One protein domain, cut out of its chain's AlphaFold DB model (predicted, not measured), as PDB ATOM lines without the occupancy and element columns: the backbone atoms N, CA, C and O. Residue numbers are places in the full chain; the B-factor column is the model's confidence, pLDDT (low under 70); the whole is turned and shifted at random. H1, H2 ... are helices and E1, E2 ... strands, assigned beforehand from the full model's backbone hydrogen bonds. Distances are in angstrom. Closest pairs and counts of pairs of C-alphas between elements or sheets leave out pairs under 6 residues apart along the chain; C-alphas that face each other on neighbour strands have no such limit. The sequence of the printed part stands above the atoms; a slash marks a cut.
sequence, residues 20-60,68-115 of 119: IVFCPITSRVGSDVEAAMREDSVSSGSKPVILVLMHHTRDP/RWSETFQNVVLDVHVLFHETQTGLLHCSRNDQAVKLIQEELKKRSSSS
ATOM      1  N   ILE A  20     140.397  88.178 122.003       96.50
ATOM      2  CA  ILE A  20     139.035  88.462 122.468       96.50
ATOM      3  C   ILE A  20     138.076  87.953 121.399       96.50
ATOM      4  O   ILE A  20     138.079  88.456 120.276       96.50
ATOM      5  N   VAL A  21     137.275  86.950 121.747       97.06
ATOM      6  CA  VAL A  21     136.297  86.331 120.852       97.06
ATOM      7  C   VAL A  21     134.927  86.914 121.156       97.06
ATOM      8  O   VAL A  21     134.365  86.671 122.224       97.06
ATOM      9  N   PHE A  22     134.381  87.672 120.213       96.88
ATOM     10  CA  PHE A  22     132.992  88.115 120.253       96.88
ATOM     11  C   PHE A  22     132.112  87.023 119.650       96.88
ATOM     12  O   PHE A  22     132.230  86.716 118.468       96.88
ATOM     13  N   CYS A  23     131.249  86.428 120.471       97.56
ATOM     14  CA  CYS A  23     130.369  85.328 120.099       97.56
ATOM     15  C   CYS A  23     128.905  85.781 120.223       97.56
ATOM     16  O   CYS A  23     128.330  85.722 121.316       97.56
ATOM     17  N   PRO A  24     128.292  86.280 119.134       95.94
ATOM     18  CA  PRO A  24     126.858  86.518 119.085       95.94
ATOM     19  C   PRO A  24     126.086  85.214 119.250       95.94
ATOM     20  O   PRO A  24     126.279  84.272 118.484       95.94
ATOM     21  N   ILE A  25     125.188  85.177 120.232       95.25
ATOM     22  CA  ILE A  25     124.303  84.036 120.443       95.25
ATOM     23  C   ILE A  25     123.105  84.204 119.515       95.25
ATOM     24  O   ILE A  25     122.264  85.081 119.715       95.25
ATOM     25  N   THR A  26     123.062  83.384 118.471       92.38
ATOM     26  CA  THR A  26     122.050  83.448 117.402       92.38
ATOM     27  C   THR A  26     121.176  82.206 117.359       92.38
ATOM     28  O   THR A  26     120.052  82.259 116.859       92.38
ATOM     29  N   SER A  27     121.669  81.093 117.903       89.56
ATOM     30  CA  SER A  27     120.962  79.822 117.922       89.56
ATOM     31  C   SER A  27     120.876  79.272 119.344       89.56
ATOM     32  O   SER A  27     119.829  79.333 119.988       89.56
ATOM     33  N   ARG A  28     121.982  78.735 119.854       91.31
ATOM     34  CA  ARG A  28     122.123  78.123 121.172       91.31
ATOM     35  C   ARG A  28     123.516  78.435 121.681       91.31
ATOM     36  O   ARG A  28     124.495  78.199 120.980       91.31
ATOM     37  N   VAL A  29     123.591  78.830 122.951       93.19
ATOM     38  CA  VAL A  29     124.842  79.184 123.638       93.19
ATOM     39  C   VAL A  29     125.937  78.137 123.421       93.19
ATOM     40  O   VAL A  29     127.061  78.486 123.087       93.19
ATOM     41  N   GLY A  30     125.599  76.850 123.544       94.19
ATOM     42  CA  GLY A  30     126.547  75.757 123.322       94.19
ATOM     43  C   GLY A  30     127.153  75.735 121.919       94.19
ATOM     44  O   GLY A  30     128.370  75.767 121.758       94.19
ATOM     45  N   SER A  31     126.289  75.697 120.907       95.00
ATOM     46  CA  SER A  31     126.685  75.544 119.507       95.00
ATOM     47  C   SER A  31     127.424  76.768 118.974       95.00
ATOM     48  O   SER A  31     128.427  76.615 118.282       95.00
ATOM     49  N   ASP A  32     126.962  77.969 119.331       96.75
ATOM     50  CA  ASP A  32     127.580  79.216 118.876       96.75
ATOM     51  C   ASP A  32     128.992  79.378 119.475       96.75
ATOM     52  O   ASP A  32     129.927  79.754 118.765       96.75
ATOM     53  N   VAL A  33     129.186  79.006 120.748       96.62
ATOM     54  CA  VAL A  33     130.515  79.014 121.385       96.62
ATOM     55  C   VAL A  33     131.431  77.954 120.780       96.62
ATOM     56  O   VAL A  33     132.578  78.255 120.464       96.62
ATOM     57  N   GLU A  34     130.952  76.726 120.572       96.12
ATOM     58  CA  GLU A  34     131.751  75.675 119.927       96.12
ATOM     59  C   GLU A  34     132.194  76.063 118.513       96.12
ATOM     60  O   GLU A  34     133.308  75.735 118.110       96.12
ATOM     61  N   ALA A  35     131.339  76.752 117.753       96.75
ATOM     62  CA  ALA A  35     131.699  77.286 116.446       96.75
ATOM     63  C   ALA A  35     132.782  78.367 116.569       96.75
ATOM     64  O   ALA A  35     133.832  78.240 115.941       96.75
ATOM     65  N   ALA A  36     132.577  79.361 117.438       96.38
ATOM     66  CA  ALA A  36     133.523  80.457 117.634       96.38
ATOM     67  C   ALA A  36     134.901  79.982 118.133       96.38
ATOM     68  O   ALA A  36     135.927  80.509 117.716       96.38
ATOM     69  N   MET A  37     134.937  78.964 118.996       95.94
ATOM     70  CA  MET A  37     136.181  78.400 119.532       95.94
ATOM     71  C   MET A  37     136.904  77.466 118.552       95.94
ATOM     72  O   MET A  37     138.080  77.169 118.763       95.94
ATOM     73  N   ARG A  38     136.231  76.989 117.493       95.88
ATOM     74  CA  ARG A  38     136.835  76.127 116.463       95.88
ATOM     75  C   ARG A  38     137.608  76.917 115.410       95.88
ATOM     76  O   ARG A  38     138.520  76.348 114.818       95.88
ATOM     77  N   GLU A  39     137.267  78.189 115.208       93.75
ATOM     78  CA  GLU A  39     137.950  79.086 114.271       93.75
ATOM     79  C   GLU A  39     139.473  78.980 114.393       93.75
ATOM     80  O   GLU A  39     140.014  79.050 115.498       93.75
ATOM     81  N   ASP A  40     140.171  78.840 113.262       90.38
ATOM     82  CA  ASP A  40     141.612  78.547 113.230       90.38
ATOM     83  C   ASP A  40     142.430  79.572 114.024       90.38
ATOM     84  O   ASP A  40     143.403  79.227 114.697       90.38
ATOM     85  N   SER A  41     141.994  80.835 113.991       87.81
ATOM     86  CA  SER A  41     142.618  81.932 114.735       87.81
ATOM     87  C   SER A  41     142.596  81.748 116.257       87.81
ATOM     88  O   SER A  41     143.467  82.279 116.945       87.81
ATOM     89  N   VAL A  42     141.634  80.980 116.772       91.69
ATOM     90  CA  VAL A  42     141.406  80.710 118.196       91.69
ATOM     91  C   VAL A  42     141.927  79.325 118.584       91.69
ATOM     92  O   VAL A  42     142.542  79.178 119.639       91.69
ATOM     93  N   SER A  43     141.700  78.316 117.737       88.38
ATOM     94  CA  SER A  43     141.973  76.902 118.029       88.38
ATOM     95  C   SER A  43     143.427  76.488 117.795       88.38
ATOM     96  O   SER A  43     143.942  75.627 118.507       88.38
ATOM     97  N   SER A  44     144.115  77.114 116.834       80.38
ATOM     98  CA  SER A  44     145.512  76.785 116.504       80.38
ATOM     99  C   SER A  44     146.528  77.483 117.415       80.38
ATOM    100  O   SER A  44     147.720  77.178 117.376       80.38
ATOM    101  N   GLY A  45     146.079  78.444 118.226       71.69
ATOM    102  CA  GLY A  45     146.922  79.197 119.144       71.69
ATOM    103  C   GLY A  45     146.845  78.674 120.576       71.69
ATOM    104  O   GLY A  45     145.774  78.383 121.093       71.69
ATOM    105  N   SER A  46     147.975  78.674 121.285       81.94
ATOM    106  CA  SER A  46     148.014  78.539 122.754       81.94
ATOM    107  C   SER A  46     147.725  79.864 123.478       81.94
ATOM    108  O   SER A  46     148.020  80.017 124.666       81.94
ATOM    109  N   LYS A  47     147.194  80.859 122.754       92.31
ATOM    110  CA  LYS A  47     146.936  82.189 123.294       92.31
ATOM    111  C   LYS A  47     145.730  82.134 124.240       92.31
ATOM    112  O   LYS A  47     144.754  81.445 123.949       92.31
ATOM    113  N   PRO A  48     145.784  82.868 125.359       95.75
ATOM    114  CA  PRO A  48     144.646  83.023 126.254       95.75
ATOM    115  C   PRO A  48     143.483  83.685 125.502       95.75
ATOM    116  O   PRO A  48     143.702  84.529 124.629       95.75
ATOM    117  N   VAL A  49     142.256  83.321 125.865       96.94
ATOM    118  CA  VAL A  49     141.018  83.786 125.237       96.94
ATOM    119  C   VAL A  49     140.114  84.447 126.273       96.94
ATOM    120  O   VAL A  49     139.822  83.867 127.320       96.94
ATOM    121  N   ILE A  50     139.642  85.650 125.956       97.69
ATOM    122  CA  ILE A  50     138.455  86.240 126.577       97.69
ATOM    123  C   ILE A  50     137.268  85.923 125.672       97.69
ATOM    124  O   ILE A  50     137.226  86.390 124.534       97.69
ATOM    125  N   LEU A  51     136.306  85.155 126.173       97.88
ATOM    126  CA  LEU A  51     135.077  84.835 125.455       97.88
ATOM    127  C   LEU A  51     133.974  85.823 125.852       97.88
ATOM    128  O   LEU A  51     133.575  85.894 127.013       97.88
ATOM    129  N   VAL A  52     133.473  86.588 124.885       98.06
ATOM    130  CA  VAL A  52     132.402  87.573 125.075       98.06
ATOM    131  C   VAL A  52     131.125  87.036 124.438       98.06
ATOM    132  O   VAL A  52     130.957  87.103 123.222       98.06
ATOM    133  N   LEU A  53     130.218  86.503 125.258       97.56
ATOM    134  CA  LEU A  53     128.920  86.002 124.812       97.56
ATOM    135  C   LEU A  53     127.948  87.174 124.655       97.56
ATOM    136  O   LEU A  53     127.599  87.824 125.642       97.56
ATOM    137  N   MET A  54     127.507  87.446 123.429       97.38
ATOM    138  CA  MET A  54     126.651  88.590 123.117       97.38
ATOM    139  C   MET A  54     125.206  88.133 122.935       97.38
ATOM    140  O   MET A  54     124.875  87.463 121.958       97.38
ATOM    141  N   HIS A  55     124.342  88.509 123.872       96.00
ATOM    142  CA  HIS A  55     122.930  88.141 123.882       96.00
ATOM    143  C   HIS A  55     122.100  89.277 123.304       96.00
ATOM    144  O   HIS A  55     122.129  90.404 123.807       96.00
ATOM    145  N   HIS A  56     121.356  88.970 122.246       94.88
ATOM    146  CA  HIS A  56     120.402  89.900 121.665       94.88
ATOM    147  C   HIS A  56     119.122  89.920 122.502       94.88
ATOM    148  O   HIS A  56     118.385  88.936 122.551       94.88
ATOM    149  N   THR A  57     118.881  91.011 123.225       93.81
ATOM    150  CA  THR A  57     117.718  91.144 124.111       93.81
ATOM    151  C   THR A  57     117.472  92.601 124.481       93.81
ATOM    152  O   THR A  57     118.412  93.377 124.610       93.81
ATOM    153  N   ARG A  58     116.205  92.974 124.701       93.00
ATOM    154  CA  ARG A  58     115.832  94.273 125.294       93.00
ATOM    155  C   ARG A  58     115.819  94.248 126.825       93.00
ATOM    156  O   ARG A  58     115.745  95.309 127.434       93.00
ATOM    157  N   ASP A  59     115.823  93.061 127.423       92.50
ATOM    158  CA  ASP A  59     115.702  92.867 128.865       92.50
ATOM    159  C   ASP A  59     117.073  93.039 129.544       92.50
ATOM    160  O   ASP A  59     117.953  92.199 129.328       92.50
ATOM    161  N   PRO A  60     117.287  94.094 130.355       90.62
ATOM    162  CA  PRO A  60     118.556  94.302 131.051       90.62
ATOM    163  C   PRO A  60     118.831  93.243 132.131       90.62
ATOM    164  O   PRO A  60     119.993  93.062 132.502       90.62
ATOM    165  N   ARG A  68     130.652  77.654 133.100       91.81
ATOM    166  CA  ARG A  68     132.060  78.067 133.065       91.81
ATOM    167  C   ARG A  68     132.749  77.524 131.827       91.81
ATOM    168  O   ARG A  68     133.011  76.326 131.724       91.81
ATOM    169  N   TRP A  69     133.072  78.402 130.888       95.12
ATOM    170  CA  TRP A  69     133.662  77.975 129.621       95.12
ATOM    171  C   TRP A  69     135.119  77.544 129.744       95.12
ATOM    172  O   TRP A  69     135.558  76.696 128.968       95.12
ATOM    173  N   SER A  70     135.823  78.010 130.775       94.00
ATOM    174  CA  SER A  70     137.171  77.546 131.128       94.00
ATOM    175  C   SER A  70     137.253  76.043 131.431       94.00
ATOM    176  O   SER A  70     138.316  75.445 131.301       94.00
ATOM    177  N   GLU A  71     136.147  75.411 131.846       94.38
ATOM    178  CA  GLU A  71     136.089  73.960 132.100       94.38
ATOM    179  C   GLU A  71     135.984  73.149 130.799       94.38
ATOM    180  O   GLU A  71     136.338  71.973 130.770       94.38
ATOM    181  N   THR A  72     135.515  73.774 129.713       94.75
ATOM    182  CA  THR A  72     135.388  73.149 128.385       94.75
ATOM    183  C   THR A  72     136.578  73.488 127.486       94.75
ATOM    184  O   THR A  72     137.103  72.620 126.793       94.75
ATOM    185  N   PHE A  73     137.032  74.742 127.517       94.62
ATOM    186  CA  PHE A  73     138.124  75.260 126.700       94.62
ATOM    187  C   PHE A  73     139.222  75.821 127.605       94.62
ATOM    188  O   PHE A  73     139.088  76.903 128.171       94.62
ATOM    189  N   GLN A  74     140.331  75.091 127.733       92.88
ATOM    190  CA  GLN A  74     141.396  75.406 128.699       92.88
ATOM    191  C   GLN A  74     142.100  76.748 128.440       92.88
ATOM    192  O   GLN A  74     142.702  77.315 129.350       92.88
ATOM    193  N   ASN A  75     142.050  77.256 127.206       94.38
ATOM    194  CA  ASN A  75     142.599  78.560 126.853       94.38
ATOM    195  C   ASN A  75     141.655  79.725 127.193       94.38
ATOM    196  O   ASN A  75     142.095  80.872 127.137       94.38
ATOM    197  N   VAL A  76     140.397  79.472 127.577       96.38
ATOM    198  CA  VAL A  76     139.474  80.513 128.048       96.38
ATOM    199  C   VAL A  76     139.853  80.918 129.470       96.38
ATOM    200  O   VAL A  76     139.740  80.143 130.415       96.38
ATOM    201  N   VAL A  77     140.307  82.162 129.610       96.56
ATOM    202  CA  VAL A  77     140.780  82.741 130.880       96.56
ATOM    203  C   VAL A  77     139.752  83.664 131.526       96.56
ATOM    204  O   VAL A  77     139.848  83.970 132.712       96.56
ATOM    205  N   LEU A  78     138.777  84.115 130.739       97.19
ATOM    206  CA  LEU A  78     137.644  84.911 131.174       97.19
ATOM    207  C   LEU A  78     136.493  84.668 130.199       97.19
ATOM    208  O   LEU A  78     136.668  84.829 128.992       97.19
ATOM    209  N   ASP A  79     135.321  84.344 130.722       97.19
ATOM    210  CA  ASP A  79     134.065  84.412 129.986       97.19
ATOM    211  C   ASP A  79     133.168  85.492 130.602       97.19
ATOM    212  O   ASP A  79     133.081  85.644 131.821       97.19
ATOM    213  N   VAL A  80     132.573  86.322 129.747       96.88
ATOM    214  CA  VAL A  80     131.652  87.389 130.149       96.88
ATOM    215  C   VAL A  80     130.451  87.426 129.224       96.88
ATOM    216  O   VAL A  80     130.535  87.105 128.039       96.88
ATOM    217  N   HIS A  81     129.327  87.872 129.770       96.69
ATOM    218  CA  HIS A  81     128.079  88.010 129.039       96.69
ATOM    219  C   HIS A  81     127.764  89.487 128.848       96.69
ATOM    220  O   HIS A  81     127.789  90.252 129.812       96.69
ATOM    221  N   VAL A  82     127.431  89.872 127.620       97.06
ATOM    222  CA  VAL A  82     126.977  91.222 127.288       97.06
ATOM    223  C   VAL A  82     125.619  91.184 126.609       97.06
ATOM    224  O   VAL A  82     125.282  90.222 125.922       97.06
ATOM    225  N   LEU A  83     124.836  92.237 126.811       96.75
ATOM    226  CA  LEU A  83     123.504  92.408 126.244       96.75
ATOM    227  C   LEU A  83     123.514  93.540 125.223       96.75
ATOM    228  O   LEU A  83     124.061  94.613 125.496       96.75
ATOM    229  N   PHE A  84     122.880  93.334 124.076       96.00
ATOM    230  CA  PHE A  84     122.721  94.370 123.059       96.00
ATOM    231  C   PHE A  84     121.357  94.269 122.378       96.00
ATOM    232  O   PHE A  84     120.725  93.213 122.376       96.00
ATOM    233  N   HIS A  85     120.914  95.384 121.800       95.38
ATOM    234  CA  HIS A  85     119.688  95.459 121.016       95.38
ATOM    235  C   HIS A  85     119.729  96.684 120.095       95.38
ATOM    236  O   HIS A  85     120.180  97.743 120.517       95.38
ATOM    237  N   GLU A  86     119.201  96.599 118.873       90.38
ATOM    238  CA  GLU A  86     119.312  97.661 117.851       90.38
ATOM    239  C   GLU A  86     118.563  98.955 118.203       90.38
ATOM    240  O   GLU A  86     118.754  99.985 117.565       90.38
ATOM    241  N   THR A  87     117.706  98.928 119.223       87.62
ATOM    242  CA  THR A  87     117.014 100.128 119.731       87.62
ATOM    243  C   THR A  87     117.949 101.075 120.475       87.62
ATOM    244  O   THR A  87     117.570 102.212 120.741       87.62
ATOM    245  N   GLN A  88     119.146 100.612 120.832       86.75
ATOM    246  CA  GLN A  88     120.200 101.404 121.437       86.75
ATOM    247  C   GLN A  88     121.467 101.259 120.589       86.75
ATOM    248  O   GLN A  88     121.785 100.185 120.085       86.75
ATOM    249  N   THR A  89     122.219 102.344 120.419       87.50
ATOM    250  CA  THR A  89     123.512 102.263 119.738       87.50
ATOM    251  C   THR A  89     124.505 101.498 120.613       87.50
ATOM    252  O   THR A  89     125.003 102.028 121.603       87.50
ATOM    253  N   GLY A  90     124.807 100.254 120.237       88.44
ATOM    254  CA  GLY A  90     125.794  99.412 120.915       88.44
ATOM    255  C   GLY A  90     125.210  98.538 122.029       88.44
ATOM    256  O   GLY A  90     124.111  98.000 121.911       88.44
ATOM    257  N   LEU A  91     125.995  98.337 123.090       94.88
ATOM    258  CA  LEU A  91     125.606  97.536 124.253       94.88
ATOM    259  C   LEU A  91     124.532  98.254 125.080       94.88
ATOM    260  O   LEU A  91     124.569  99.479 125.188       94.88
ATOM    261  N   LEU A  92     123.629  97.500 125.715       95.62
ATOM    262  CA  LEU A  92     122.656  98.058 126.662       95.62
ATOM    263  C   LEU A  92     123.356  98.789 127.818       95.62
ATOM    264  O   LEU A  92     124.422  98.370 128.278       95.62
ATOM    265  N   HIS A  93     122.727  99.839 128.345       93.31
ATOM    266  CA  HIS A  93     123.168 100.472 129.590       93.31
ATOM    267  C   HIS A  93     122.654  99.673 130.794       93.31
ATOM    268  O   HIS A  93     121.553  99.917 131.283       93.31
ATOM    269  N   CYS A  94     123.435  98.694 131.255       93.69
ATOM    270  CA  CYS A  94     123.093  97.877 132.417       93.69
ATOM    271  C   CYS A  94     124.332  97.450 133.214       93.69
ATOM    272  O   CYS A  94     125.443  97.358 132.682       93.69
ATOM    273  N   SER A  95     124.111  97.113 134.487       94.50
ATOM    274  CA  SER A  95     125.162  96.700 135.428       94.50
ATOM    275  C   SER A  95     125.975  95.503 134.932       94.50
ATOM    276  O   SER A  95     127.180  95.438 135.167       94.50
ATOM    277  N   ARG A  96     125.343  94.576 134.203       94.81
ATOM    278  CA  ARG A  96     126.029  93.429 133.601       94.81
ATOM    279  C   ARG A  96     127.073  93.860 132.581       94.81
ATOM    280  O   ARG A  96     128.201  93.380 132.638       94.81
ATOM    281  N   ASN A  97     126.711  94.745 131.657       96.38
ATOM    282  CA  ASN A  97     127.635  95.213 130.627       96.38
ATOM    283  C   ASN A  97     128.776  96.025 131.249       96.38
ATOM    284  O   ASN A  97     129.935  95.819 130.886       96.38
ATOM    285  N   ASP A  98     128.473  96.859 132.245       96.44
ATOM    286  CA  ASP A  98     129.488  97.594 133.007       96.44
ATOM    287  C   ASP A  98     130.460  96.635 133.712       96.44
ATOM    288  O   ASP A  98     131.682  96.811 133.663       96.44
ATOM    289  N   GLN A  99     129.932  95.575 134.329       96.69
ATOM    290  CA  GLN A  99     130.733  94.541 134.974       96.69
ATOM    291  C   GLN A  99     131.573  93.754 133.963       96.69
ATOM    292  O   GLN A  99     132.752  93.518 134.223       96.69
ATOM    293  N   ALA A 100     131.013  93.382 132.811       97.19
ATOM    294  CA  ALA A 100     131.736  92.690 131.749       97.19
ATOM    295  C   ALA A 100     132.928  93.528 131.262       97.19
ATOM    296  O   ALA A 100     134.056  93.037 131.232       97.19
ATOM    297  N   VAL A 101     132.713  94.816 130.972       96.75
ATOM    298  CA  VAL A 101     133.786  95.741 130.571       96.75
ATOM    299  C   VAL A 101     134.845  95.860 131.665       96.75
ATOM    300  O   VAL A 101     136.040  95.782 131.372       96.75
ATOM    301  N   LYS A 102     134.433  95.999 132.930       97.00
ATOM    302  CA  LYS A 102     135.357  96.068 134.067       97.00
ATOM    303  C   LYS A 102     136.219  94.805 134.182       97.00
ATOM    304  O   LYS A 102     137.437  94.923 134.307       97.00
ATOM    305  N   LEU A 103     135.620  93.618 134.094       97.31
ATOM    306  CA  LEU A 103     136.335  92.339 134.173       97.31
ATOM    307  C   LEU A 103     137.324  92.164 133.016       97.31
ATOM    308  O   LEU A 103     138.466  91.768 133.246       97.31
ATOM    309  N   ILE A 104     136.927  92.534 131.792       96.62
ATOM    310  CA  ILE A 104     137.829  92.544 130.631       96.62
ATOM    311  C   ILE A 104     139.027  93.459 130.910       96.62
ATOM    312  O   ILE A 104     140.176  93.053 130.744       96.62
ATOM    313  N   GLN A 105     138.789  94.688 131.375       94.88
ATOM    314  CA  GLN A 105     139.862  95.633 131.687       94.88
ATOM    315  C   GLN A 105     140.801  95.119 132.786       94.88
ATOM    316  O   GLN A 105     142.012  95.323 132.702       94.88
ATOM    317  N   GLU A 106     140.266  94.476 133.823       94.50
ATOM    318  CA  GLU A 106     141.058  93.869 134.894       94.50
ATOM    319  C   GLU A 106     141.939  92.731 134.369       94.50
ATOM    320  O   GLU A 106     143.132  92.697 134.673       94.50
ATOM    321  N   GLU A 107     141.396  91.850 133.529       94.44
ATOM    322  CA  GLU A 107     142.150  90.748 132.929       94.44
ATOM    323  C   GLU A 107     143.270  91.251 132.004       94.44
ATOM    324  O   GLU A 107     144.414  90.793 132.090       94.44
ATOM    325  N   LEU A 108     142.994  92.278 131.196       92.56
ATOM    326  CA  LEU A 108     144.005  92.926 130.354       92.56
ATOM    327  C   LEU A 108     145.118  93.583 131.190       92.56
ATOM    328  O   LEU A 108     146.304  93.475 130.863       92.56
ATOM    329  N   LYS A 109     144.774  94.225 132.316       91.00
ATOM    330  CA  LYS A 109     145.759  94.845 133.222       91.00
ATOM    331  C   LYS A 109     146.673  93.817 133.888       91.00
ATOM    332  O   LYS A 109     147.884  94.064 133.958       91.00
ATOM    333  N   LYS A 110     146.138  92.671 134.332       89.69
ATOM    334  CA  LYS A 110     146.946  91.574 134.902       89.69
ATOM    335  C   LYS A 110     148.044  91.146 133.928       89.69
ATOM    336  O   LYS A 110     149.204  91.042 134.310       89.69
ATOM    337  N   ARG A 111     147.700  91.005 132.647       80.75
ATOM    338  CA  ARG A 111     148.627  90.556 131.596       80.75
ATOM    339  C   ARG A 111     149.689  91.587 131.254       80.75
ATOM    340  O   ARG A 111     150.844  91.221 131.073       80.75
ATOM    341  N   SER A 112     149.347  92.873 131.302       78.12
ATOM    342  CA  SER A 112     150.332  93.951 131.121       78.12
ATOM    343  C   SER A 112     151.397  94.026 132.230       78.12
ATOM    344  O   SER A 112     152.441  94.657 132.048       78.12
ATOM    345  N   SER A 113     151.143  93.396 133.384       60.75
ATOM    346  CA  SER A 113     152.014  93.438 134.565       60.75
ATOM    347  C   SER A 113     152.960  92.234 134.671       60.75
ATOM    348  O   SER A 113     153.969  92.327 135.369       60.75
ATOM    349  N   SER A 114     152.688  91.136 133.956       56.34
ATOM    350  CA  SER A 114     153.475  89.892 134.024       56.34
ATOM    351  C   SER A 114     154.750  89.884 133.168       56.34
ATOM    352  O   SER A 114     155.535  88.945 133.256       56.34
ATOM    353  N   SER A 115     155.024  90.922 132.375       52.66
ATOM    354  CA  SER A 115     156.169  90.940 131.445       52.66
ATOM    355  C   SER A 115     157.497  91.430 132.049       52.66
ATOM    356  O   SER A 115     158.347  91.915 131.303       52.66
TER     357      SER A 115
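What this domain is: This is residues 20 to 60 and 68 to 115 of the 119 residues of an uncharacterized protein of Perca flavescens (UniProt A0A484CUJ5). A small, strongly twisted sheet of three parallel strands, E1 E2 E3, lies between two helices, long H3 over one face and H1 over the other; residues 109 to 115 stick out. The 89 printed residues are of mixed class, in order E1 H1 H2 E2 E3 H3. The whole is compact, radius of gyration of the C-alphas 13.7 A, spanning 39 by 31 by 21 A.

How they stand to each other: Inner strand E2, residues 49 to 56, is parallel to E1, residues 20 to 25 (N 23 and O 52, 2.8 A), and to E3, residues 76 to 84 (N 53 and O 80, 2.9 A). H3, residues 95 to 113, is on the sheet over E2 and E3, height 9.5 A; its closest C-alphas to E3 are Asn 97 and Val 82, 5.2 A. On the opposite face H1, residues 29 to 38, is over E1 and E2, height 8.8 A; Asp 32 and Ile 25 have its closest C-alphas to E1, 6.0 A. H2, residues 40 to 43, is close to H1 but not clearly touching, C-alphas 43 and 37 being closest at 6.2 A. E1, H1 H2, E2 form a strand-helix-strand unit, parallel strands joined through helices, with a right-handed crossover. In H1 and H3 every O i to N i+4 pair is within hydrogen-bond range.

Where its parts are: E1 begins at C-alpha 20 (139.035, 88.462, 122.468); H3, 27.1 A long, ends at C-alpha 113 (152.014, 93.438, 134.565). E3 measures 22.3 A and E2 21.8 A.

The domain as a whole: Residues 61 to 67 are not printed; C-alphas 60 and 68 are 21.2 A apart. Residues 113 to 115 have pLDDT under 70.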